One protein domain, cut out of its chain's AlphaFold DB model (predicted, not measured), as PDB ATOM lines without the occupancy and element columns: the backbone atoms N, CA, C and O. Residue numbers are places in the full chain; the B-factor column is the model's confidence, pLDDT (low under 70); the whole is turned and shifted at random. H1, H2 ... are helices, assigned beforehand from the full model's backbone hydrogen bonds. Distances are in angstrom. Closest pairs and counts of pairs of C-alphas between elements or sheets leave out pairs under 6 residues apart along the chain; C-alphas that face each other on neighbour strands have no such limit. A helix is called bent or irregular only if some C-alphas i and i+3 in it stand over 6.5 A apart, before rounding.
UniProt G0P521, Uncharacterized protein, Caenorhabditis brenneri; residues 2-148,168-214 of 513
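This is residues 2 to 148 and 168 to 214 of the 513 residues of an uncharacterized protein of Caenorhabditis brenneri (UniProt G0P521). The 37-residue helix H1 runs lengthwise through an elongated, loosely built helical body; over its later half H2 folds back along it as a hairpin and H6 packs on both, while H9 runs back past that end of H1, meeting it only with part of its length. Beside the earlier half of H1 lie H3, the short H4 and H5, which fold back on each other, and H7 crosses H1 on its own. The printed part has 194 residues with nine named helices, H1 to H9 in chain order, and no named strand; its class is all helix. It is only just loose, close to compact, with a radius of gyration of the C-alphas of 19.8 A and spans of 67 by 36 by 31 A.

H1, residues 2 to 38, is 54.0 A long and begins at C-alpha 2 (212.131, 148.360, 199.214). H2, residues 43 to 65, is 29.9 A long; it is irregular, with C-alphas 45 and 48 7.9 A apart, and has a kink of 36 degrees near residue 50. H3 holds residues 67 to 77, H4 79 to 82, and H5 85 to 103, 25.9 A long. H6, residues 105 to 125, is 30.0 A long and ends at C-alpha 125 (159.353, 137.759, 209.978). H7 holds residues 137 to 148 and H8 168 to 180. H9, residues 188 to 214, is 39.1 A long and ends at C-alpha 214 (188.439, 120.286, 211.441).

H1 is the hub, touching five helices. H1 and H2 form a hairpin at a shallow tilt of 28 degrees; their closest C-alphas, of Ser 29 and Cys 53, are 5.1 A apart. H6 touches H2, closest at C-alphas Leu 54 and Thr 116, 5.8 A. H1, H2, H6 and H9 form an up and down bundle, each running against the one before. H9 touches residues 34 to 38 of H1, closest at C-alphas Ser 38 and Phe 194, 4.9 A. H5 touches residues 12 to 19 of H1, closest at C-alphas Ala 19 and Arg 103, 6.4 A. H7 touches H1 only just about perpendicular, at 71 degrees, closest at C-alphas Ala 17 and Asp 144, 5.7 A. H3 touches H5, closest at C-alphas Ile 71 and Thr 92, 6.5 A. H4 only just touches both H3 and H5, only at the corner, with 3 pairs of C-alphas within 8 A each. H8 touches no helix. In H1, H3, H5, H6, H8 and H9 every O i to N i+4 pair is within hydrogen-bond range; in H2 17 of 19 are, in H7 4 of 8, and H4 is too short for one.

The two C-alphas farthest apart, of Ala 83 and Asp 187, are 67.4 A apart. Residues 149 to 167 are not printed, and C-alphas 148 and 168 stand 21.2 A apart across this cut. The link from H6 to H7, 11 residues, is long. Mean pLDDT of the printed part is 72.4; 68 residues are under 70, among them 137 to 148 and 168 to 213.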
ATOM      1  N   ALA A   2     212.610 147.555 198.073       30.84
ATOM      2  CA  ALA A   2     212.131 148.360 199.214       30.84
ATOM      3  C   ALA A   2     210.695 148.903 199.039       30.84
ATOM      4  O   ALA A   2     209.880 148.750 199.940       30.84
ATOM      5  N   ILE A   3     210.358 149.426 197.854       40.31
ATOM      6  CA  ILE A   3     209.011 149.943 197.538       40.31
ATOM      7  C   ILE A   3     207.952 148.829 197.633       40.31
ATOM      8  O   ILE A   3     206.961 148.993 198.328       40.31
ATOM      9  N   LEU A   4     208.236 147.649 197.064       48.81
ATOM     10  CA  LEU A   4     207.394 146.442 197.168       48.81
ATOM     11  C   LEU A   4     207.185 145.942 198.608       48.81
ATOM     12  O   LEU A   4     206.170 145.326 198.907       48.81
ATOM     13  N   LYS A   5     208.156 146.153 199.506       50.88
ATOM     14  CA  LYS A   5     207.998 145.799 200.925       50.88
ATOM     15  C   LYS A   5     207.117 146.812 201.654       50.88
ATOM     16  O   LYS A   5     206.312 146.400 202.479       50.88
ATOM     17  N   ALA A   6     207.254 148.100 201.340       50.06
ATOM     18  CA  ALA A   6     206.437 149.158 201.922       50.06
ATOM     19  C   ALA A   6     204.961 149.040 201.504       50.06
ATOM     20  O   ALA A   6     204.090 149.110 202.367       50.06
ATOM     21  N   THR A   7     204.680 148.757 200.225       63.81
ATOM     22  CA  THR A   7     203.312 148.497 199.744       63.81
ATOM     23  C   THR A   7     202.722 147.241 200.381       63.81
ATOM     24  O   THR A   7     201.626 147.306 200.924       63.81
ATOM     25  N   LEU A   8     203.483 146.141 200.467       65.31
ATOM     26  CA  LEU A   8     203.020 144.909 201.122       65.31
ATOM     27  C   LEU A   8     202.662 145.124 202.606       65.31
ATOM     28  O   LEU A   8     201.693 144.549 203.099       65.31
ATOM     29  N   ILE A   9     203.438 145.930 203.338       63.31
ATOM     30  CA  ILE A   9     203.133 146.297 204.734       63.31
ATOM     31  C   ILE A   9     201.860 147.157 204.782       63.31
ATOM     32  O   ILE A   9     200.945 146.842 205.543       63.31
ATOM     33  N   SER A  10     201.790 148.158 203.899       70.31
ATOM     34  CA  SER A  10     200.596 148.882 203.437       70.31
ATOM     35  C   SER A  10     199.316 148.054 203.460       70.31
ATOM     36  O   SER A  10     198.360 148.283 204.201       70.31
ATOM     37  N   GLN A  11     199.340 147.029 202.628       73.31
ATOM     38  CA  GLN A  11     198.163 146.263 202.272       73.31
ATOM     39  C   GLN A  11     197.855 145.190 203.329       73.31
ATOM     40  O   GLN A  11     196.692 144.883 203.587       73.31
ATOM     41  N   LYS A  12     198.865 144.648 204.028       77.94
ATOM     42  CA  LYS A  12     198.647 143.782 205.204       77.94
ATOM     43  C   LYS A  12     197.991 144.529 206.366       77.94
ATOM     44  O   LYS A  12     197.197 143.934 207.100       77.94
ATOM     45  N   ARG A  13     198.295 145.822 206.533       77.00
ATOM     46  CA  ARG A  13     197.592 146.687 207.494       77.00
ATOM     47  C   ARG A  13     196.121 146.837 207.114       77.00
ATOM     48  O   ARG A  13     195.273 146.643 207.973       77.00
ATOM     49  N   GLN A  14     195.808 147.037 205.836       77.44
ATOM     50  CA  GLN A  14     194.416 147.103 205.369       77.44
ATOM     51  C   GLN A  14     193.659 145.778 205.551       77.44
ATOM     52  O   GLN A  14     192.557 145.784 206.085       77.44
ATOM     53  N   ILE A  15     194.273 144.628 205.242       81.38
ATOM     54  CA  ILE A  15     193.691 143.303 205.555       81.38
ATOM     55  C   ILE A  15     193.443 143.149 207.066       81.38
ATOM     56  O   ILE A  15     192.448 142.576 207.501       81.38
ATOM     57  N   THR A  16     194.341 143.676 207.899       81.31
ATOM     58  CA  THR A  16     194.144 143.678 209.354       81.31
ATOM     59  C   THR A  16     192.966 144.559 209.765       81.31
ATOM     60  O   THR A  16     192.161 144.125 210.587       81.31
ATOM     61  N   ALA A  17     192.844 145.757 209.195       78.25
ATOM     62  CA  ALA A  17     191.742 146.673 209.473       78.25
ATOM     63  C   ALA A  17     190.393 146.050 209.081       78.25
ATOM     64  O   ALA A  17     189.498 145.962 209.917       78.25
ATOM     65  N   PHE A  18     190.303 145.460 207.884       84.12
ATOM     66  CA  PHE A  18     189.115 144.726 207.436       84.12
ATOM     67  C   PHE A  18     188.713 143.625 208.423       84.12
ATOM     68  O   PHE A  18     187.537 143.502 208.759       84.12
ATOM     69  N   ALA A  19     189.681 142.847 208.918       82.94
ATOM     70  CA  ALA A  19     189.422 141.810 209.913       82.94
ATOM     71  C   ALA A  19     188.914 142.386 211.239       82.94
ATOM     72  O   ALA A  19     188.033 141.800 211.861       82.94
ATOM     73  N   ASN A  20     189.477 143.504 211.698       81.25
ATOM     74  CA  ASN A  20     189.094 144.125 212.964       81.25
ATOM     75  C   ASN A  20     187.689 144.727 212.895       81.25
ATOM     76  O   ASN A  20     186.883 144.470 213.782       81.25
ATOM     77  N   THR A  21     187.366 145.424 211.810       83.12
ATOM     78  CA  THR A  21     186.032 145.995 211.588       83.12
ATOM     79  C   THR A  21     184.979 144.897 211.427       83.12
ATOM     80  O   THR A  21     183.909 144.955 212.029       83.12
ATOM     81  N   ALA A  22     185.312 143.811 210.722       86.25
ATOM     82  CA  ALA A  22     184.462 142.624 210.658       86.25
ATOM     83  C   ALA A  22     184.234 141.973 212.034       86.25
ATOM     84  O   ALA A  22     183.137 141.493 212.310       86.25
ATOM     85  N   LYS A  23     185.251 141.951 212.908       85.31
ATOM     86  CA  LYS A  23     185.117 141.451 214.287       85.31
ATOM     87  C   LYS A  23     184.210 142.338 215.126       85.31
ATOM     88  O   LYS A  23     183.394 141.799 215.862       85.31
ATOM     89  N   GLU A  24     184.342 143.656 215.013       85.31
ATOM     90  CA  GLU A  24     183.496 144.617 215.727       85.31
ATOM     91  C   GLU A  24     182.024 144.439 215.335       85.31
ATOM     92  O   GLU A  24     181.180 144.171 216.191       85.31
ATOM     93  N   HIS A  25     181.736 144.415 214.034       88.31
ATOM     94  CA  HIS A  25     180.384 144.173 213.534       88.31
ATOM     95  C   HIS A  25     179.846 142.793 213.904       88.31
ATOM     96  O   HIS A  25     178.675 142.659 214.250       88.31
ATOM     97  N   LEU A  26     180.691 141.759 213.894       85.06
ATOM     98  CA  LEU A  26     180.297 140.444 214.382       85.06
ATOM     99  C   LEU A  26     179.903 140.500 215.864       85.06
ATOM    100  O   LEU A  26     178.896 139.902 216.236       85.06
ATOM    101  N   THR A  27     180.675 141.194 216.705       83.19
ATOM    102  CA  THR A  27     180.370 141.300 218.137       83.19
ATOM    103  C   THR A  27     179.080 142.066 218.403       83.19
ATOM    104  O   THR A  27     178.260 141.585 219.183       83.19
ATOM    105  N   ASP A  28     178.857 143.185 217.717       86.38
ATOM    106  CA  ASP A  28     177.649 143.998 217.891       86.38
ATOM    107  C   ASP A  28     176.399 143.213 217.475       86.38
ATOM    108  O   ASP A  28     175.405 143.142 218.200       86.38
ATOM    109  N   SER A  29     176.479 142.512 216.346       86.94
ATOM    110  CA  SER A  29     175.385 141.682 215.854       86.94
ATOM    111  C   SER A  29     175.111 140.462 216.742       86.94
ATOM    112  O   SER A  29     173.964 140.027 216.869       86.94
ATOM    113  N   GLN A  30     176.138 139.898 217.386       83.88
ATOM    114  CA  GLN A  30     175.964 138.840 218.386       83.88
ATOM    115  C   GLN A  30     175.278 139.357 219.652       83.88
ATOM    116  O   GLN A  30     174.407 138.666 220.176       83.88
ATOM    117  N   GLU A  31     175.638 140.552 220.126       82.94
ATOM    118  CA  GLU A  31     174.997 141.202 221.278       82.94
ATOM    119  C   GLU A  31     173.504 141.419 221.007       82.94
ATOM    120  O   GLU A  31     172.662 140.979 221.788       82.94
ATOM    121  N   VAL A  32     173.163 141.952 219.831       85.75
ATOM    122  CA  VAL A  32     171.764 142.144 219.423       85.75
ATOM    123  C   VAL A  32     171.000 140.818 219.338       85.75
ATOM    124  O   VAL A  32     169.883 140.715 219.844       85.75
ATOM    125  N   LEU A  33     171.585 139.764 218.758       80.44
ATOM    126  CA  LEU A  33     170.936 138.447 218.731       80.44
ATOM    127  C   LEU A  33     170.734 137.855 220.132       80.44
ATOM    128  O   LEU A  33     169.759 137.131 220.350       80.44
ATOM    129  N   LEU A  34     171.639 138.111 221.076       79.12
ATOM    130  CA  LEU A  34     171.488 137.667 222.463       79.12
ATOM    131  C   LEU A  34     170.345 138.411 223.165       79.12
ATOM    132  O   LEU A  34     169.526 137.766 223.825       79.12
ATOM    133  N   ASP A  35     170.237 139.723 222.968       77.19
ATOM    134  CA  ASP A  35     169.146 140.542 223.508       77.19
ATOM    135  C   ASP A  35     167.776 140.071 222.997       77.19
ATOM    136  O   ASP A  35     166.832 139.929 223.778       77.19
ATOM    137  N   ILE A  36     167.685 139.737 221.703       79.94
ATOM    138  CA  ILE A  36     166.459 139.211 221.084       79.94
ATOM    139  C   ILE A  36     166.103 137.838 221.652       79.94
ATOM    140  O   ILE A  36     164.984 137.618 222.111       79.94
ATOM    141  N   ASN A  37     167.054 136.897 221.638       74.69
ATOM    142  CA  ASN A  37     166.786 135.516 222.052       74.69
ATOM    143  C   ASN A  37     166.453 135.398 223.543       74.69
ATOM    144  O   ASN A  37     165.778 134.455 223.952       74.69
ATOM    145  N   SER A  38     166.939 136.331 224.356       72.19
ATOM    146  CA  SER A  38     166.643 136.369 225.784       72.19
ATOM    147  C   SER A  38     165.339 137.091 226.132       72.19
ATOM    148  O   SER A  38     164.866 136.974 227.265       72.19
ATOM    149  N   GLY A  39     164.745 137.819 225.179       71.44
ATOM    150  CA  GLY A  39     163.529 138.602 225.391       71.44
ATOM    151  C   GLY A  39     163.712 139.765 226.371       71.44
ATOM    152  O   GLY A  39     162.739 140.188 226.997       71.44
ATOM    153  N   VAL A  40     164.952 140.240 226.550       68.19
ATOM    154  CA  VAL A  40     165.277 141.378 227.429       68.19
ATOM    155  C   VAL A  40     164.807 142.695 226.815       68.19
ATOM    156  O   VAL A  40     164.323 143.559 227.543       68.19
ATOM    157  N   SER A  41     164.892 142.809 225.491       73.38
ATOM    158  CA  SER A  41     164.484 143.989 224.727       73.38
ATOM    159  C   SER A  41     163.324 143.633 223.799       73.38
ATOM    160  O   SER A  41     163.338 142.571 223.170       73.38
ATOM    161  N   GLY A  42     162.317 144.505 223.693       73.94
ATOM    162  CA  GLY A  42     161.261 144.336 222.693       73.94
ATOM    163  C   GLY A  42     161.828 144.518 221.284       73.94
ATOM    164  O   GLY A  42     162.630 145.423 221.070       73.94
ATOM    165  N   LEU A  43     161.415 143.688 220.316       80.88
ATOM    166  CA  LEU A  43     161.929 143.742 218.936       80.88
ATOM    167  C   LEU A  43     161.859 145.158 218.339       80.88
ATOM    168  O   LEU A  43     162.842 145.631 217.775       80.88
ATOM    169  N   GLU A  44     160.754 145.874 218.559       81.44
ATOM    170  CA  GLU A  44     160.574 147.239 218.046       81.44
ATOM    171  C   GLU A  44     161.503 148.272 218.718       81.44
ATOM    172  O   GLU A  44     161.931 149.229 218.079       81.44
ATOM    173  N   GLU A  45     161.897 148.063 219.980       81.50
ATOM    174  CA  GLU A  45     162.795 148.974 220.714       81.50
ATOM    175  C   GLU A  45     164.240 148.910 220.200       81.50
ATOM    176  O   GLU A  45     164.987 149.887 220.286       81.50
ATOM    177  N   ILE A  46     164.641 147.760 219.652       85.88
ATOM    178  CA  ILE A  46     165.982 147.522 219.098       85.88
ATOM    179  C   ILE A  46     165.990 147.408 217.570       85.88
ATOM    180  O   ILE A  46     167.035 147.112 216.993       85.88
ATOM    181  N   ARG A  47     164.870 147.712 216.905       85.62
ATOM    182  CA  ARG A  47     164.705 147.653 215.444       85.62
ATOM    183  C   ARG A  47     165.831 148.349 214.682       85.62
ATOM    184  O   ARG A  47     166.477 147.733 213.841       85.62
ATOM    185  N   GLU A  48     166.104 149.617 214.992       86.81
ATOM    186  CA  GLU A  48     167.167 150.390 214.326       86.81
ATOM    187  C   GLU A  48     168.536 149.709 214.459       86.81
ATOM    188  O   GLU A  48     169.265 149.595 213.473       86.81
ATOM    189  N   LYS A  49     168.840 149.162 215.646       87.25
ATOM    190  CA  LYS A  49     170.085 148.427 215.901       87.25
ATOM    191  C   LYS A  49     170.148 147.116 215.124       87.25
ATOM    192  O   LYS A  49     171.215 146.779 214.629       87.25
ATOM    193  N   ILE A  50     169.036 146.389 215.004       86.94
ATOM    194  CA  ILE A  50     168.953 145.153 214.209       86.94
ATOM    195  C   ILE A  50     169.247 145.454 212.742       86.94
ATOM    196  O   ILE A  50     170.077 144.777 212.135       86.94
ATOM    197  N   LEU A  51     168.610 146.489 212.194       87.81
ATOM    198  CA  LEU A  51     168.797 146.891 210.802       87.81
ATOM    199  C   LEU A  51     170.227 147.379 210.532       87.81
ATOM    200  O   LEU A  51     170.800 147.028 209.503       87.81
ATOM    201  N   ASP A  52     170.824 148.138 211.457       87.31
ATOM    202  CA  ASP A  52     172.224 148.567 211.349       87.31
ATOM    203  C   ASP A  52     173.195 147.384 211.454       87.31
ATOM    204  O   ASP A  52     174.130 147.278 210.662       87.31
ATOM    205  N   CYS A  53     172.965 146.464 212.393       88.00
ATOM    206  CA  CYS A  53     173.783 145.264 212.565       88.00
ATOM    207  C   CYS A  53     173.716 144.349 211.339       88.00
ATOM    208  O   CYS A  53     174.746 143.817 210.917       88.00
ATOM    209  N   LEU A  54     172.534 144.199 210.735       88.69
ATOM    210  CA  LEU A  54     172.358 143.440 209.500       88.69
ATOM    211  C   LEU A  54     173.166 144.071 208.357       88.69
ATOM    212  O   LEU A  54     174.039 143.406 207.800       88.69
ATOM    213  N   ALA A  55     172.975 145.367 208.093       86.94
ATOM    214  CA  ALA A  55     173.689 146.086 207.034       86.94
ATOM    215  C   ALA A  55     175.216 146.099 207.232       86.94
ATOM    216  O   ALA A  55     175.981 145.919 206.281       86.94
ATOM    217  N   ASN A  56     175.684 146.275 208.470       87.25
ATOM    218  CA  ASN A  56     177.105 146.257 208.814       87.25
ATOM    219  C   ASN A  56     177.724 144.862 208.655       87.25
ATOM    220  O   ASN A  56     178.854 144.735 208.169       87.25
ATOM    221  N   SER A  57     176.990 143.814 209.037       87.88
ATOM    222  CA  SER A  57     177.446 142.427 208.900       87.88
ATOM    223  C   SER A  57     177.487 141.999 207.438       87.88
ATOM    224  O   SER A  57     178.463 141.376 207.030       87.88
ATOM    225  N   GLU A  58     176.487 142.378 206.637       88.25
ATOM    226  CA  GLU A  58     176.467 142.158 205.185       88.25
ATOM    227  C   GLU A  58     177.604 142.900 204.483       88.25
ATOM    228  O   GLU A  58     178.386 142.275 203.771       88.25
ATOM    229  N   GLY A  59     177.794 144.194 204.766       86.88
ATOM    230  CA  GLY A  59     178.884 144.971 204.162       86.88
ATOM    231  C   GLY A  59     180.278 144.452 204.540       86.88
ATOM    232  O   GLY A  59     181.208 144.475 203.731       86.88
ATOM    233  N   SER A  60     180.438 143.929 205.761       87.62
ATOM    234  CA  SER A  60     181.689 143.284 206.189       87.62
ATOM    235  C   SER A  60     181.882 141.927 205.525       87.62
ATOM    236  O   SER A  60     183.002 141.583 205.155       87.62
ATOM    237  N   LEU A  61     180.804 141.160 205.362       89.00
ATOM    238  CA  LEU A  61     180.830 139.860 204.710       89.00
ATOM    239  C   LEU A  61     181.226 139.992 203.235       89.00
ATOM    240  O   LEU A  61     182.204 139.366 202.832       89.00
ATOM    241  N   GLU A  62     180.542 140.853 202.478       88.19
ATOM    242  CA  GLU A  62     180.852 141.130 201.067       88.19
ATOM    243  C   GLU A  62     182.321 141.521 200.899       88.19
ATOM    244  O   GLU A  62     183.041 140.971 200.071       88.19
ATOM    245  N   ARG A  63     182.822 142.408 201.763       84.81
ATOM    246  CA  ARG A  63     184.217 142.856 201.735       84.81
ATOM    247  C   ARG A  63     185.227 141.727 201.952       84.81
ATOM    248  O   ARG A  63     186.282 141.737 201.315       84.81
ATOM    249  N   LEU A  64     184.964 140.817 202.890       87.25
ATOM    250  CA  LEU A  64     185.869 139.698 203.162       87.25
ATOM    251  C   LEU A  64     185.825 138.656 202.035       87.25
ATOM    252  O   LEU A  64     186.862 138.069 201.724       87.25
ATOM    253  N   GLU A  65     184.662 138.440 201.416       86.88
ATOM    254  CA  GLU A  65     184.500 137.529 200.276       86.88
ATOM    255  C   GLU A  65     185.118 138.095 198.987       86.88
ATOM    256  O   GLU A  65     185.778 137.364 198.247       86.88
ATOM    257  N   ASP A  66     185.033 139.411 198.784       88.00
ATOM    258  CA  ASP A  66     185.624 140.127 197.648       88.00
ATOM    259  C   ASP A  66     187.101 140.510 197.851       88.00
ATOM    260  O   ASP A  66     187.653 141.348 197.124       88.00
ATOM    261  N   LEU A  67     187.791 139.878 198.809       85.88
ATOM    262  CA  LEU A  67     189.222 140.099 199.035       85.88
ATOM    263  C   LEU A  67     190.036 139.876 197.750       85.88
ATOM    264  O   LEU A  67     190.975 140.617 197.473       85.88
ATOM    265  N   ASP A  68     189.660 138.887 196.939       81.75
ATOM    266  CA  ASP A  68     190.342 138.580 195.682       81.75
ATOM    267  C   ASP A  68     190.218 139.684 194.640       81.75
ATOM    268  O   ASP A  68     191.206 140.035 193.992       81.75
ATOM    269  N   GLN A  69     189.020 140.247 194.494       84.06
ATOM    270  CA  GLN A  69     188.784 141.355 193.577       84.06
ATOM    271  C   GLN A  69     189.573 142.584 194.029       84.06
ATOM    272  O   GLN A  69     190.207 143.256 193.219       84.06
ATOM    273  N   TRP A  70     189.617 142.828 195.339       85.12
ATOM    274  CA  TRP A  70     190.411 143.911 195.907       85.12
ATOM    275  C   TRP A  70     191.914 143.732 195.673       85.12
ATOM    276  O   TRP A  70     192.570 144.661 195.209       85.12
ATOM    277  N   ILE A  71     192.454 142.532 195.909       81.69
ATOM    278  CA  ILE A  71     193.860 142.219 195.623       81.69
ATOM    279  C   ILE A  71     194.166 142.444 194.135       81.69
ATOM    280  O   ILE A  71     195.219 142.979 193.803       81.69
ATOM    281  N   GLN A  72     193.259 142.062 193.231       80.88
ATOM    282  CA  GLN A  72     193.433 142.274 191.791       80.88
ATOM    283  C   GLN A  72     193.416 143.756 191.404       80.88
ATOM    284  O   GLN A  72     194.251 144.174 190.604       80.88
ATOM    285  N   MET A  73     192.514 144.555 191.983       80.81
ATOM    286  CA  MET A  73     192.496 146.009 191.785       80.81
ATOM    287  C   MET A  73     193.798 146.652 192.263       80.81
ATOM    288  O   MET A  73     194.358 147.502 191.574       80.81
ATOM    289  N   GLU A  74     194.312 146.200 193.403       78.81
ATOM    290  CA  GLU A  74     195.554 146.698 193.982       78.81
ATOM    291  C   GLU A  74     196.777 146.334 193.124       78.81
ATOM    292  O   GLU A  74     197.658 147.160 192.890       78.81
ATOM    293  N   ILE A  75     196.809 145.113 192.575       78.94
ATOM    294  CA  ILE A  75     197.829 144.696 191.601       78.94
ATOM    295  C   ILE A  75     197.745 145.546 190.332       78.94
ATOM    296  O   ILE A  75     198.781 145.947 189.814       78.94
ATOM    297  N   ALA A  76     196.538 145.820 189.831       77.88
ATOM    298  CA  ALA A  76     196.332 146.623 188.628       77.88
ATOM    299  C   ALA A  76     196.742 148.095 188.816       77.88
ATOM    300  O   ALA A  76     197.154 148.738 187.851       77.88
ATOM    301  N   ALA A  77     196.659 148.614 190.044       76.12
ATOM    302  CA  ALA A  77     197.092 149.964 190.394       76.12
ATOM    303  C   ALA A  77     198.626 150.122 190.435       76.12
ATOM    304  O   ALA A  77     199.124 151.231 190.242       76.12
ATOM    305  N   ASP A  78     199.383 149.034 190.637       74.88
ATOM    306  CA  ASP A  78     200.847 149.032 190.559       74.88
ATOM    307  C   ASP A  78     201.333 148.510 189.191       74.88
ATOM    308  O   ASP A  78     201.409 147.294 188.976       74.88
ATOM    309  N   PRO A  79     201.749 149.391 188.261       73.19
ATOM    310  CA  PRO A  79     202.143 148.994 186.910       73.19
ATOM    311  C   PRO A  79     203.360 148.056 186.880       73.19
ATOM    312  O   PRO A  79     203.513 147.285 185.931       73.19
ATOM    313  N   VAL A  80     204.218 148.075 187.908       73.12
ATOM    314  CA  VAL A  80     205.388 147.185 187.995       73.12
ATOM    315  C   VAL A  80     204.961 145.765 188.367       73.12
ATOM    316  O   VAL A  80     205.482 144.796 187.809       73.12
ATOM    317  N   THR A  81     204.004 145.637 189.287       71.44
ATOM    318  CA  THR A  81     203.459 144.341 189.709       71.44
ATOM    319  C   THR A  81     202.491 143.781 188.666       71.44
ATOM    320  O   THR A  81     202.570 142.592 188.358       71.44
ATOM    321  N   ALA A  82     201.666 144.624 188.039       73.81
ATOM    322  CA  ALA A  82     200.762 144.238 186.956       73.81
ATOM    323  C   ALA A  82     201.497 143.691 185.719       73.81
ATOM    324  O   ALA A  82     201.041 142.729 185.100       73.81
ATOM    325  N   ALA A  83     202.651 144.267 185.364       76.69
ATOM    326  CA  ALA A  83     203.429 143.843 184.199       76.69
ATOM    327  C   ALA A  83     204.130 142.482 184.380       76.69
ATOM    328  O   ALA A  83     204.578 141.885 183.400       76.69
ATOM    329  N   ASN A  84     204.242 141.979 185.615       81.44
ATOM    330  CA  ASN A  84     204.926 140.727 185.921       81.44
ATOM    331  C   ASN A  84     203.960 139.696 186.524       81.44
ATOM    332  O   ASN A  84     203.693 139.690 187.725       81.44
ATOM    333  N   VAL A  85     203.505 138.766 185.681       80.94
ATOM    334  CA  VAL A  85     202.537 137.712 186.034       80.94
ATOM    335  C   VAL A  85     203.008 136.843 187.210       80.94
ATOM    336  O   VAL A  85     202.208 136.495 188.079       80.94
ATOM    337  N   GLU A  86     204.301 136.513 187.284       79.81
ATOM    338  CA  GLU A  86     204.841 135.718 188.398       79.81
ATOM    339  C   GLU A  86     204.843 136.508 189.711       79.81
ATOM    340  O   GLU A  86     204.542 135.958 190.776       79.81
ATOM    341  N   LEU A  87     205.157 137.805 189.646       76.19
ATOM    342  CA  LEU A  87     205.173 138.684 190.811       76.19
ATOM    343  C   LEU A  87     203.756 138.936 191.338       76.19
ATOM    344  O   LEU A  87     203.541 138.809 192.543       76.19
ATOM    345  N   ALA A  88     202.797 139.201 190.447       76.06
ATOM    346  CA  ALA A  88     201.378 139.311 190.774       76.06
ATOM    347  C   ALA A  88     200.854 138.027 191.435       76.06
ATOM    348  O   ALA A  88     200.260 138.080 192.510       76.06
ATOM    349  N   GLY A  89     201.157 136.856 190.863       79.12
ATOM    350  CA  GLY A  89     200.747 135.567 191.430       79.12
ATOM    351  C   GLY A  89     201.340 135.304 192.819       79.12
ATOM    352  O   GLY A  89     200.643 134.839 193.725       79.12
ATOM    353  N   LYS A  90     202.621 135.640 193.022       80.94
ATOM    354  CA  LYS A  90     203.273 135.534 194.335       80.94
ATOM    355  C   LYS A  90     202.657 136.494 195.351       80.94
ATOM    356  O   LYS A  90     202.455 136.112 196.501       80.94
ATOM    357  N   TYR A  91     202.363 137.719 194.934       79.00
ATOM    358  CA  TYR A  91     201.749 138.738 195.772       79.00
ATOM    359  C   TYR A  91     200.336 138.323 196.219       79.00
ATOM    360  O   TYR A  91     200.084 138.269 197.422       79.00
ATOM    361  N   THR A  92     199.469 137.881 195.298       81.94
ATOM    362  CA  THR A  92     198.136 137.345 195.632       81.94
ATOM    363  C   THR A  92     198.215 136.205 196.639       81.94
ATOM    364  O   THR A  92     197.476 136.192 197.623       81.94
ATOM    365  N   ARG A  93     199.146 135.262 196.436       84.19
ATOM    366  CA  ARG A  93     199.330 134.134 197.356       84.19
ATOM    367  C   ARG A  93     199.728 134.601 198.755       84.19
ATOM    368  O   ARG A  93     199.118 134.162 199.720       84.19
ATOM    369  N   MET A  94     200.703 135.505 198.869       80.94
ATOM    370  CA  MET A  94     201.143 136.021 200.172       80.94
ATOM    371  C   MET A  94     200.025 136.756 200.921       80.94
ATOM    372  O   MET A  94     199.954 136.667 202.146       80.94
ATOM    373  N   MET A  95     199.167 137.485 200.205       80.62
ATOM    374  CA  MET A  95     198.068 138.244 200.805       80.62
ATOM    375  C   MET A  95     196.925 137.340 201.256       80.62
ATOM    376  O   MET A  95     196.431 137.515 202.369       80.62
ATOM    377  N   ARG A  96     196.579 136.311 200.470       83.44
ATOM    378  CA  ARG A  96     195.647 135.262 200.914       83.44
ATOM    379  C   ARG A  96     196.185 134.477 202.096       83.44
ATOM    380  O   ARG A  96     195.482 134.323 203.081       83.44
ATOM    381  N   GLU A  97     197.436 134.022 202.036       82.56
ATOM    382  CA  GLU A  97     198.050 133.297 203.152       82.56
ATOM    383  C   GLU A  97     198.043 134.143 204.428       82.56
ATOM    384  O   GLU A  97     197.787 133.619 205.508       82.56
ATOM    385  N   TYR A  98     198.264 135.455 204.317       80.81
ATOM    386  CA  TYR A  98     198.150 136.363 205.452       80.81
ATOM    387  C   TYR A  98     196.703 136.481 205.964       80.81
ATOM    388  O   TYR A  98     196.475 136.331 207.163       80.81
ATOM    389  N   ALA A  99     195.725 136.702 205.084       83.94
ATOM    390  CA  ALA A  99     194.313 136.795 205.461       83.94
ATOM    391  C   ALA A  99     193.791 135.496 206.108       83.94
ATOM    392  O   ALA A  99     193.161 135.537 207.165       83.94
ATOM    393  N   ASP A 100     194.130 134.345 205.530       82.06
ATOM    394  CA  ASP A 100     193.682 133.034 205.994       82.06
ATOM    395  C   ASP A 100     194.402 132.609 207.278       82.06
ATOM    396  O   ASP A 100     193.758 132.214 208.245       82.06
ATOM    397  N   GLN A 101     195.735 132.694 207.322       76.69
ATOM    398  CA  GLN A 101     196.509 132.124 208.431       76.69
ATOM    399  C   GLN A 101     196.685 133.086 209.605       76.69
ATOM    400  O   GLN A 101     196.784 132.633 210.741       76.69
ATOM    401  N   GLN A 102     196.786 134.395 209.350       74.88
ATOM    402  CA  GLN A 102     197.070 135.384 210.400       74.88
ATOM    403  C   GLN A 102     195.815 136.105 210.882       74.88
ATOM    404  O   GLN A 102     195.775 136.576 212.020       74.88
ATOM    405  N   ARG A 103     194.798 136.230 210.023       80.44
ATOM    406  CA  ARG A 103     193.558 136.948 210.345       80.44
ATOM    407  C   ARG A 103     192.314 136.067 210.369       80.44
ATOM    408  O   ARG A 103     191.286 136.552 210.824       80.44
ATOM    409  N   ASP A 104     192.430 134.795 209.988       81.88
ATOM    410  CA  ASP A 104     191.364 133.787 210.058       81.88
ATOM    411  C   ASP A 104     190.071 134.230 209.343       81.88
ATOM    412  O   ASP A 104     188.950 134.100 209.845       81.88
ATOM    413  N   TYR A 105     190.237 134.789 208.139       87.50
ATOM    414  CA  TYR A 105     189.129 135.193 207.267       87.50
ATOM    415  C   TYR A 105     188.088 134.079 207.063       87.50
ATOM    416  O   TYR A 105     186.895 134.361 207.195       87.50
ATOM    417  N   PRO A 106     188.470 132.808 206.813       83.62
ATOM    418  CA  PRO A 106     187.499 131.732 206.630       83.62
ATOM    419  C   PRO A 106     186.594 131.498 207.845       83.62
ATOM    420  O   PRO A 106     185.429 131.116 207.686       83.62
ATOM    421  N   ARG A 107     187.099 131.689 209.070       81.12
ATOM    422  CA  ARG A 107     186.275 131.620 210.284       81.12
ATOM    423  C   ARG A 107     185.373 132.842 210.405       81.12
ATOM    424  O   ARG A 107     184.178 132.668 210.643       81.12
ATOM    425  N   LEU A 108     185.918 134.041 210.205       82.88
ATOM    426  CA  LEU A 108     185.169 135.299 210.279       82.88
ATOM    427  C   LEU A 108     183.994 135.330 209.300       82.88
ATOM    428  O   LEU A 108     182.871 135.609 209.709       82.88
ATOM    429  N   ILE A 109     184.225 134.946 208.042       86.62
ATOM    430  CA  ILE A 109     183.190 134.851 207.002       86.62
ATOM    431  C   ILE A 109     182.067 133.906 207.444       86.62
ATOM    432  O   ILE A 109     180.891 134.240 207.329       86.62
ATOM    433  N   ARG A 110     182.399 132.731 207.994       83.50
ATOM    434  CA  ARG A 110     181.388 131.771 208.471       83.50
ATOM    435  C   ARG A 110     180.560 132.310 209.632       83.50
ATOM    436  O   ARG A 110     179.345 132.125 209.648       83.50
ATOM    437  N   GLN A 111     181.210 132.955 210.597       82.50
ATOM    438  CA  GLN A 111     180.530 133.529 211.756       82.50
ATOM    439  C   GLN A 111     179.629 134.701 211.355       82.50
ATOM    440  O   GLN A 111     178.487 134.757 211.808       82.50
ATOM    441  N   LEU A 112     180.102 135.577 210.464       86.75
ATOM    442  CA  LEU A 112     179.299 136.662 209.905       86.75
ATOM    443  C   LEU A 112     178.102 136.117 209.127       86.75
ATOM    444  O   LEU A 112     176.986 136.505 209.438       86.75
ATOM    445  N   LYS A 113     178.286 135.134 208.231       87.06
ATOM    446  CA  LYS A 113     177.165 134.476 207.529       87.06
ATOM    447  C   LYS A 113     176.098 133.976 208.485       87.06
ATOM    448  O   LYS A 113     174.921 134.240 208.278       87.06
ATOM    449  N   TYR A 114     176.506 133.271 209.539       86.19
ATOM    450  CA  TYR A 114     175.570 132.754 210.530       86.19
ATOM    451  C   TYR A 114     174.738 133.870 211.171       86.19
ATOM    452  O   TYR A 114     173.513 133.767 211.241       86.19
ATOM    453  N   VAL A 115     175.403 134.927 211.636       83.19
ATOM    454  CA  VAL A 115     174.754 136.041 212.333       83.19
ATOM    455  C   VAL A 115     173.877 136.855 211.379       83.19
ATOM    456  O   VAL A 115     172.722 137.115 211.708       83.19
ATOM    457  N   THR A 116     174.362 137.147 210.173       87.56
ATOM    458  CA  THR A 116     173.601 137.791 209.097       87.56
ATOM    459  C   THR A 116     172.338 137.007 208.759       87.56
ATOM    460  O   THR A 116     171.255 137.573 208.782       87.56
ATOM    461  N   THR A 117     172.425 135.687 208.538       86.31
ATOM    462  CA  THR A 117     171.236 134.859 208.256       86.31
ATOM    463  C   THR A 117     170.232 134.899 209.407       86.31
ATOM    464  O   THR A 117     169.027 134.903 209.177       86.31
ATOM    465  N   LYS A 118     170.698 134.929 210.659       84.38
ATOM    466  CA  LYS A 118     169.805 135.013 211.821       84.38
ATOM    467  C   LYS A 118     169.098 136.359 211.922       84.38
ATOM    468  O   LYS A 118     167.901 136.359 212.186       84.38
ATOM    469  N   LEU A 119     169.810 137.460 211.703       84.81
ATOM    470  CA  LEU A 119     169.217 138.796 211.680       84.81
ATOM    471  C   LEU A 119     168.258 138.965 210.492       84.81
ATOM    472  O   LEU A 119     167.168 139.489 210.681       84.81
ATOM    473  N   ALA A 120     168.608 138.445 209.313       87.12
ATOM    474  CA  ALA A 120     167.755 138.481 208.125       87.12
ATOM    475  C   ALA A 120     166.418 137.764 208.356       87.12
ATOM    476  O   ALA A 120     165.375 138.340 208.083       87.12
ATOM    477  N   ILE A 121     166.432 136.565 208.956       85.25
ATOM    478  CA  ILE A 121     165.197 135.841 209.307       85.25
ATOM    479  C   ILE A 121     164.296 136.686 210.219       85.25
ATOM    480  O   ILE A 121     163.086 136.669 210.046       85.25
ATOM    481  N   ILE A 122     164.870 137.415 211.182       82.75
ATOM    482  CA  ILE A 122     164.100 138.262 212.108       82.75
ATOM    483  C   ILE A 122     163.457 139.433 211.356       82.75
ATOM    484  O   ILE A 122     162.282 139.721 211.558       82.75
ATOM    485  N   VAL A 123     164.211 140.074 210.460       84.69
ATOM    486  CA  VAL A 123     163.694 141.161 209.617       84.69
ATOM    487  C   VAL A 123     162.603 140.651 208.666       84.69
ATOM    488  O   VAL A 123     161.583 141.308 208.527       84.69
ATOM    489  N   GLU A 124     162.767 139.468 208.068       82.44
ATOM    490  CA  GLU A 124     161.773 138.847 207.176       82.44
ATOM    491  C   GLU A 124     160.479 138.433 207.893       82.44
ATOM    492  O   GLU A 124     159.422 138.374 207.268       82.44
ATOM    493  N   THR A 125     160.544 138.117 209.191       81.44
ATOM    494  CA  THR A 125     159.353 137.759 209.978       81.44
ATOM    495  C   THR A 125     158.492 138.957 210.377       81.44
ATOM    496  O   THR A 125     157.328 138.755 210.719       81.44
ATOM    497  N   GLU A 126     159.032 140.176 210.324       82.25
ATOM    498  CA  GLU A 126     158.331 141.409 210.691       82.25
ATOM    499  C   GLU A 126     157.888 142.157 209.419       82.25
ATOM    500  O   GLU A 126     158.701 142.759 208.719       82.25
ATOM    501  N   GLU A 127     156.585 142.133 209.110       64.31
ATOM    502  CA  GLU A 127     156.016 142.598 207.824       64.31
ATOM    503  C   GLU A 127     156.320 144.074 207.473       64.31
ATOM    504  O   GLU A 127     156.252 144.457 206.305       64.31
ATOM    505  N   GLU A 128     156.680 144.912 208.453       74.50
ATOM    506  CA  GLU A 128     156.969 146.344 208.264       74.50
ATOM    507  C   GLU A 128     158.469 146.696 208.268       74.50
ATOM    508  O   GLU A 128     158.842 147.872 208.148       74.50
ATOM    509  N   TRP A 129     159.360 145.719 208.446       81.94
ATOM    510  CA  TRP A 129     160.794 145.971 208.557       81.94
ATOM    511  C   TRP A 129     161.477 145.861 207.190       81.94
ATOM    512  O   TRP A 129     161.436 144.833 206.526       81.94
ATOM    513  N   GLN A 130     162.143 146.937 206.763       76.44
ATOM    514  CA  GLN A 130     162.943 146.942 205.537       76.44
ATOM    515  C   GLN A 130     164.427 146.875 205.884       76.44
ATOM    516  O   GLN A 130     164.935 147.738 206.605       76.44
ATOM    517  N   ALA A 131     165.120 145.863 205.354       74.50
ATOM    518  CA  ALA A 131     166.566 145.750 205.479       74.50
ATOM    519  C   ALA A 131     167.249 146.998 204.896       74.50
ATOM    520  O   ALA A 131     166.944 147.437 203.784       74.50
ATOM    521  N   LYS A 132     168.178 147.580 205.660       80.38
ATOM    522  CA  LYS A 132     169.057 148.641 205.161       80.38
ATOM    523  C   LYS A 132     170.035 148.027 204.148       80.38
ATOM    524  O   LYS A 132     170.434 146.880 204.333       80.38
ATOM    525  N   PRO A 133     170.436 148.759 203.092       77.44
ATOM    526  CA  PRO A 133     171.434 148.253 202.158       77.44
ATOM    527  C   PRO A 133     172.765 147.985 202.883       77.44
ATOM    528  O   PRO A 133     173.065 148.699 203.849       77.44
ATOM    529  N   PRO A 134     173.584 147.030 202.399       79.69
ATOM    530  CA  PRO A 134     174.880 146.719 202.988       79.69
ATOM    531  C   PRO A 134     175.730 147.976 203.170       79.69
ATOM    532  O   PRO A 134     175.782 148.845 202.290       79.69
ATOM    533  N   THR A 135     176.404 148.089 204.316       79.56
ATOM    534  CA  THR A 135     177.191 149.285 204.626       79.56
ATOM    535  C   THR A 135     178.281 149.479 203.567       79.56
ATOM    536  O   THR A 135     179.148 148.613 203.414       79.56
ATOM    537  N   PRO A 136     178.281 150.612 202.831       70.75
ATOM    538  CA  PRO A 136     179.170 150.785 201.696       70.75
ATOM    539  C   PRO A 136     180.638 150.755 202.102       70.75
ATOM    540  O   PRO A 136     181.044 151.352 203.103       70.75
ATOM    541  N   ARG A 137     181.462 150.164 201.235       63.03
ATOM    542  CA  ARG A 137     182.906 150.004 201.433       63.03
ATOM    543  C   ARG A 137     183.620 151.298 201.857       63.03
ATOM    544  O   ARG A 137     184.410 151.263 202.784       63.03
ATOM    545  N   LYS A 138     183.279 152.445 201.262       60.84
ATOM    546  CA  LYS A 138     183.896 153.745 201.592       60.84
ATOM    547  C   LYS A 138     183.663 154.189 203.040       60.84
ATOM    548  O   LYS A 138     184.562 154.741 203.656       60.84
ATOM    549  N   ARG A 139     182.475 153.924 203.592       54.84
ATOM    550  CA  ARG A 139     182.110 154.311 204.965       54.84
ATOM    551  C   ARG A 139     182.856 153.470 206.002       54.84
ATOM    552  O   ARG A 139     183.198 153.948 207.073       54.84
ATOM    553  N   LEU A 140     183.127 152.218 205.659       56.44
ATOM    554  CA  LEU A 140     183.966 151.321 206.444       56.44
ATOM    555  C   LEU A 140     185.462 151.709 206.360       56.44
ATOM    556  O   LEU A 140     186.166 151.615 207.358       56.44
ATOM    557  N   ASP A 141     185.939 152.215 205.216       58.12
ATOM    558  CA  ASP A 141     187.330 152.690 205.060       58.12
ATOM    559  C   ASP A 141     187.621 153.964 205.897       58.12
ATOM    560  O   ASP A 141     188.739 154.177 206.376       58.12
ATOM    561  N   GLU A 142     186.602 154.801 206.136       56.88
ATOM    562  CA  GLU A 142     186.670 155.940 207.069       56.88
ATOM    563  C   GLU A 142     186.812 155.482 208.534       56.88
ATOM    564  O   GLU A 142     187.571 156.080 209.297       56.88
ATOM    565  N   ILE A 143     186.144 154.385 208.917       50.94
ATOM    566  CA  ILE A 143     186.278 153.750 210.242       50.94
ATOM    567  C   ILE A 143     187.685 153.150 210.406       50.94
ATOM    568  O   ILE A 143     188.307 153.289 211.460       50.94
ATOM    569  N   ASP A 144     188.224 152.558 209.339       52.50
ATOM    570  CA  ASP A 144     189.549 151.929 209.307       52.50
ATOM    571  C   ASP A 144     190.702 152.951 209.399       52.50
ATOM    572  O   ASP A 144     191.766 152.650 209.946       52.50
ATOM    573  N   SER A 145     190.491 154.188 208.939       53.50
ATOM    574  CA  SER A 145     191.484 155.271 209.048       53.50
ATOM    575  C   SER A 145     191.838 155.588 210.509       53.50
ATOM    576  O   SER A 145     192.994 155.870 210.813       53.50
ATOM    577  N   ARG A 146     190.884 155.413 211.434       50.78
ATOM    578  CA  ARG A 146     191.081 155.575 212.885       50.78
ATOM    579  C   ARG A 146     192.096 154.587 213.476       50.78
ATOM    580  O   ARG A 146     192.697 154.872 214.508       50.78
ATOM    581  N   TRP A 147     192.289 153.432 212.837       44.84
ATOM    582  CA  TRP A 147     193.245 152.408 213.264       44.84
ATOM    583  C   TRP A 147     194.645 152.602 212.673       44.84
ATOM    584  O   TRP A 147     195.607 152.081 213.235       44.84
ATOM    585  N   ASN A 148     194.782 153.361 211.581       46.78
ATOM    586  CA  ASN A 148     196.090 153.664 210.998       46.78
ATOM    587  C   ASN A 148     196.918 154.615 211.881       46.78
ATOM    588  O   ASN A 148     198.135 154.455 211.929       46.78
ATOM    589  N   LEU A 168     188.000 138.540 224.568       45.22
ATOM    590  CA  LEU A 168     187.253 139.789 224.357       45.22
ATOM    591  C   LEU A 168     185.731 139.576 224.475       45.22
ATOM    592  O   LEU A 168     185.014 140.419 225.016       45.22
ATOM    593  N   VAL A 169     185.242 138.439 223.968       44.03
ATOM    594  CA  VAL A 169     183.844 138.010 224.079       44.03
ATOM    595  C   VAL A 169     183.534 137.618 225.520       44.03
ATOM    596  O   VAL A 169     182.506 138.042 226.027       44.03
ATOM    597  N   GLU A 170     184.408 136.888 226.216       51.44
ATOM    598  CA  GLU A 170     184.240 136.572 227.641       51.44
ATOM    599  C   GLU A 170     184.271 137.844 228.501       51.44
ATOM    600  O   GLU A 170     183.370 138.020 229.316       51.44
ATOM    601  N   GLU A 171     185.196 138.780 228.259       50.56
ATOM    602  CA  GLU A 171     185.286 140.059 228.980       50.56
ATOM    603  C   GLU A 171     184.037 140.933 228.767       50.56
ATOM    604  O   GLU A 171     183.501 141.507 229.720       50.56
ATOM    605  N   LYS A 172     183.523 141.030 227.531       48.69
ATOM    606  CA  LYS A 172     182.295 141.793 227.251       48.69
ATOM    607  C   LYS A 172     181.029 141.072 227.719       48.69
ATOM    608  O   LYS A 172     180.126 141.745 228.208       48.69
ATOM    609  N   VAL A 173     180.968 139.742 227.651       46.84
ATOM    610  CA  VAL A 173     179.862 138.945 228.215       46.84
ATOM    611  C   VAL A 173     179.833 139.075 229.738       46.84
ATOM    612  O   VAL A 173     178.758 139.270 230.299       46.84
ATOM    613  N   GLU A 174     180.987 139.087 230.409       53.31
ATOM    614  CA  GLU A 174     181.087 139.443 231.831       53.31
ATOM    615  C   GLU A 174     180.572 140.863 232.089       53.31
ATOM    616  O   GLU A 174     179.870 141.113 233.067       53.31
ATOM    617  N   LYS A 175     180.878 141.811 231.198       55.84
ATOM    618  CA  LYS A 175     180.408 143.200 231.294       55.84
ATOM    619  C   LYS A 175     178.889 143.324 231.107       55.84
ATOM    620  O   LYS A 175     178.274 144.173 231.750       55.84
ATOM    621  N   ILE A 176     178.288 142.478 230.270       49.41
ATOM    622  CA  ILE A 176     176.835 142.378 230.051       49.41
ATOM    623  C   ILE A 176     176.154 141.700 231.249       49.41
ATOM    624  O   ILE A 176     175.148 142.210 231.736       49.41
ATOM    625  N   LEU A 177     176.740 140.628 231.793       50.38
ATOM    626  CA  LEU A 177     176.301 139.996 233.045       50.38
ATOM    627  C   LEU A 177     176.338 140.986 234.221       50.38
ATOM    628  O   LEU A 177     175.398 141.056 235.003       50.38
ATOM    629  N   ARG A 178     177.365 141.839 234.297       54.25
ATOM    630  CA  ARG A 178     177.431 142.920 235.298       54.25
ATOM    631  C   ARG A 178     176.425 144.048 235.039       54.25
ATOM    632  O   ARG A 178     175.971 144.685 235.983       54.25
ATOM    633  N   ARG A 179     176.052 144.320 233.781       48.12
ATOM    634  CA  ARG A 179     174.991 145.291 233.438       48.12
ATOM    635  C   ARG A 179     173.590 144.763 233.745       48.12
ATOM    636  O   ARG A 179     172.743 145.551 234.156       48.12
ATOM    637  N   SER A 180     173.343 143.461 233.595       45.88
ATOM    638  CA  SER A 180     172.057 142.849 233.950       45.88
ATOM    639  C   SER A 180     171.833 142.791 235.467       45.88
ATOM    640  O   SER A 180     170.692 142.864 235.914       45.88
ATOM    641  N   GLU A 181     172.902 142.774 236.271       48.31
ATOM    642  CA  GLU A 181     172.843 142.966 237.731       48.31
ATOM    643  C   GLU A 181     172.450 144.393 238.158       48.31
ATOM    644  O   GLU A 181     171.987 144.588 239.281       48.31
ATOM    645  N   LEU A 182     172.587 145.386 237.272       42.47
ATOM    646  CA  LEU A 182     172.274 146.795 237.542       42.47
ATOM    647  C   LEU A 182     170.845 147.208 237.152       42.47
ATOM    648  O   LEU A 182     170.438 148.318 237.494       42.47
ATOM    649  N   HIS A 183     170.068 146.355 236.472       39.41
ATOM    650  CA  HIS A 183     168.664 146.637 236.143       39.41
ATOM    651  C   HIS A 183     167.724 146.060 237.221       39.41
ATOM    652  O   HIS A 183     167.527 144.845 237.255       39.41
ATOM    653  N   PRO A 184     167.064 146.884 238.066       47.41
ATOM    654  CA  PRO A 184     166.276 146.409 239.215       47.41
ATOM    655  C   PRO A 184     164.960 145.688 238.860       47.41
ATOM    656  O   PRO A 184     164.140 145.451 239.740       47.41
ATOM    657  N   SER A 185     164.712 145.403 237.579       47.62
ATOM    658  CA  SER A 185     163.396 145.022 237.045       47.62
ATOM    659  C   SER A 185     163.358 143.633 236.391       47.62
ATOM    660  O   SER A 185     162.326 143.250 235.835       47.62
ATOM    661  N   MET A 186     164.455 142.875 236.403       50.84
ATOM    662  CA  MET A 186     164.472 141.522 235.841       50.84
ATOM    663  C   MET A 186     164.073 140.495 236.904       50.84
ATOM    664  O   MET A 186     164.829 140.263 237.841       50.84
ATOM    665  N   ASP A 187     162.905 139.866 236.741       60.91
ATOM    666  CA  ASP A 187     162.509 138.695 237.536       60.91
ATOM    667  C   ASP A 187     163.543 137.564 237.391       60.91
ATOM    668  O   ASP A 187     164.038 137.306 236.288       60.91
ATOM    669  N   ASP A 188     163.802 136.821 238.471       62.16
ATOM    670  CA  ASP A 188     164.830 135.766 238.536       62.16
ATOM    671  C   ASP A 188     164.721 134.724 237.404       62.16
ATOM    672  O   ASP A 188     165.728 134.249 236.880       62.16
ATOM    673  N   LYS A 189     163.499 134.431 236.936       60.12
ATOM    674  CA  LYS A 189     163.250 133.525 235.797       60.12
ATOM    675  C   LYS A 189     163.751 134.066 234.456       60.12
ATOM    676  O   LYS A 189     164.170 133.289 233.601       60.12
ATOM    677  N   LYS A 190     163.695 135.384 234.240       53.75
ATOM    678  CA  LYS A 190     164.239 136.017 233.027       53.75
ATOM    679  C   LYS A 190     165.765 136.020 233.063       53.75
ATOM    680  O   LYS A 190     166.387 135.806 232.027       53.75
ATOM    681  N   LYS A 191     166.356 136.170 234.253       55.56
ATOM    682  CA  LYS A 191     167.807 136.092 234.462       55.56
ATOM    683  C   LYS A 191     168.351 134.683 234.183       55.56
ATOM    684  O   LYS A 191     169.314 134.549 233.435       55.56
ATOM    685  N   GLU A 192     167.681 133.641 234.680       61.84
ATOM    686  CA  GLU A 192     168.055 132.240 234.421       61.84
ATOM    687  C   GLU A 192     167.913 131.865 232.931       61.84
ATOM    688  O   GLU A 192     168.804 131.243 232.350       61.84
ATOM    689  N   ASN A 193     166.843 132.321 232.266       59.47
ATOM    690  CA  ASN A 193     166.666 132.129 230.821       59.47
ATOM    691  C   ASN A 193     167.710 132.886 229.987       59.47
ATOM    692  O   ASN A 193     168.203 132.344 228.995       59.47
ATOM    693  N   PHE A 194     168.072 134.112 230.379       52.47
ATOM    694  CA  PHE A 194     169.150 134.876 229.746       52.47
ATOM    695  C   PHE A 194     170.475 134.110 229.844       52.47
ATOM    696  O   PHE A 194     171.140 133.880 228.835       52.47
ATOM    697  N   GLU A 195     170.814 133.620 231.037       60.53
ATOM    698  CA  GLU A 195     172.056 132.889 231.289       60.53
ATOM    699  C   GLU A 195     172.117 131.556 230.517       60.53
ATOM    700  O   GLU A 195     173.125 131.248 229.874       60.53
ATOM    701  N   ALA A 196     171.009 130.808 230.465       66.62
ATOM    702  CA  ALA A 196     170.895 129.594 229.655       66.62
ATOM    703  C   ALA A 196     171.035 129.873 228.145       66.62
ATOM    704  O   ALA A 196     171.660 129.096 227.416       66.62
ATOM    705  N   THR A 197     170.492 130.995 227.670       55.59
ATOM    706  CA  THR A 197     170.549 131.406 226.259       55.59
ATOM    707  C   THR A 197     171.963 131.819 225.855       55.59
ATOM    708  O   THR A 197     172.467 131.346 224.830       55.59
ATOM    709  N   VAL A 198     172.650 132.598 226.699       55.47
ATOM    710  CA  VAL A 198     174.066 132.962 226.528       55.47
ATOM    711  C   VAL A 198     174.940 131.707 226.460       55.47
ATOM    712  O   VAL A 198     175.737 131.558 225.532       55.47
ATOM    713  N   GLN A 199     174.735 130.742 227.363       63.47
ATOM    714  CA  GLN A 199     175.482 129.479 227.345       63.47
ATOM    715  C   GLN A 199     175.229 128.656 226.073       63.47
ATOM    716  O   GLN A 199     176.145 128.020 225.543       63.47
ATOM    717  N   ASN A 200     173.998 128.652 225.556       64.88
ATOM    718  CA  ASN A 200     173.658 127.903 224.348       64.88
ATOM    719  C   ASN A 200     174.247 128.554 223.083       64.88
ATOM    720  O   ASN A 200     174.720 127.855 222.184       64.88
ATOM    721  N   PHE A 201     174.281 129.887 223.036       54.88
ATOM    722  CA  PHE A 201     174.924 130.643 221.963       54.88
ATOM    723  C   PHE A 201     176.446 130.436 221.961       54.88
ATOM    724  O   PHE A 201     177.025 130.083 220.930       54.88
ATOM    725  N   GLN A 202     177.084 130.509 223.134       56.50
ATOM    726  CA  GLN A 202     178.502 130.172 223.309       56.50
ATOM    727  C   GLN A 202     178.812 128.731 222.878       56.50
ATOM    728  O   GLN A 202     179.834 128.477 222.236       56.50
ATOM    729  N   ARG A 203     177.927 127.771 223.187       68.25
ATOM    730  CA  ARG A 203     178.084 126.367 222.777       68.25
ATOM    731  C   ARG A 203     178.071 126.218 221.254       68.25
ATOM    732  O   ARG A 203     178.960 125.558 220.722       68.25
ATOM    733  N   LYS A 204     177.126 126.866 220.564       65.00
ATOM    734  CA  LYS A 204     177.040 126.848 219.091       65.00
ATOM    735  C   LYS A 204     178.244 127.522 218.428       65.00
ATOM    736  O   LYS A 204     178.749 127.006 217.437       65.00
ATOM    737  N   LEU A 205     178.755 128.617 218.994       53.00
ATOM    738  CA  LEU A 205     179.979 129.262 218.503       53.00
ATOM    739  C   LEU A 205     181.209 128.358 218.654       53.00
ATOM    740  O   LEU A 205     181.967 128.194 217.698       53.00
ATOM    741  N   LYS A 206     181.369 127.709 219.814       64.88
ATOM    742  CA  LYS A 206     182.450 126.736 220.056       64.88
ATOM    743  C   LYS A 206     182.329 125.500 219.160       64.88
ATOM    744  O   LYS A 206     183.334 124.879 218.817       64.88
ATOM    745  N   GLU A 207     181.115 125.110 218.780       68.56
ATOM    746  CA  GLU A 207     180.871 124.003 217.853       68.56
ATOM    747  C   GLU A 207     181.246 124.374 216.413       68.56
ATOM    748  O   GLU A 207     182.042 123.658 215.801       68.56
ATOM    749  N   MET A 208     180.811 125.541 215.925       54.41
ATOM    750  CA  MET A 208     181.237 126.073 214.623       54.41
ATOM    751  C   MET A 208     182.758 126.269 214.547       54.41
ATOM    752  O   MET A 208     183.371 125.979 213.523       54.41
ATOM    753  N   GLU A 209     183.400 126.694 215.638       56.56
ATOM    754  CA  GLU A 209     184.860 126.802 215.707       56.56
ATOM    755  C   GLU A 209     185.553 125.433 215.595       56.56
ATOM    756  O   GLU A 209     186.566 125.285 214.904       56.56
ATOM    757  N   LYS A 210     185.012 124.400 216.251       68.38
ATOM    758  CA  LYS A 210     185.539 123.032 216.141       68.38
ATOM    759  C   LYS A 210     185.366 122.473 214.733       68.38
ATOM    760  O   LYS A 210     186.239 121.738 214.271       68.38
ATOM    761  N   GLU A 211     184.266 122.787 214.060       62.91
ATOM    762  CA  GLU A 211     184.047 122.410 212.663       62.91
ATOM    763  C   GLU A 211     185.006 123.141 211.721       62.91
ATOM    764  O   GLU A 211     185.610 122.500 210.860       62.91
ATOM    765  N   ALA A 212     185.254 124.430 211.963       57.47
ATOM    766  CA  ALA A 212     186.229 125.221 211.223       57.47
ATOM    767  C   ALA A 212     187.647 124.664 211.323       57.47
ATOM    768  O   ALA A 212     188.270 124.362 210.304       57.47
ATOM    769  N   LYS A 213     188.107 124.396 212.549       66.94
ATOM    770  CA  LYS A 213     189.413 123.776 212.799       66.94
ATOM    771  C   LYS A 213     189.529 122.399 212.134       66.94
ATOM    772  O   LYS A 213     190.582 122.061 211.601       66.94
ATOM    773  N   LYS A 214     188.457 121.594 212.127       70.75
ATOM    774  CA  LYS A 214     188.439 120.286 211.441       70.75
ATOM    775  C   LYS A 214     188.541 120.421 209.921       70.75
ATOM    776  O   LYS A 214     189.206 119.594 209.299       70.75
TER     777      LYS A 214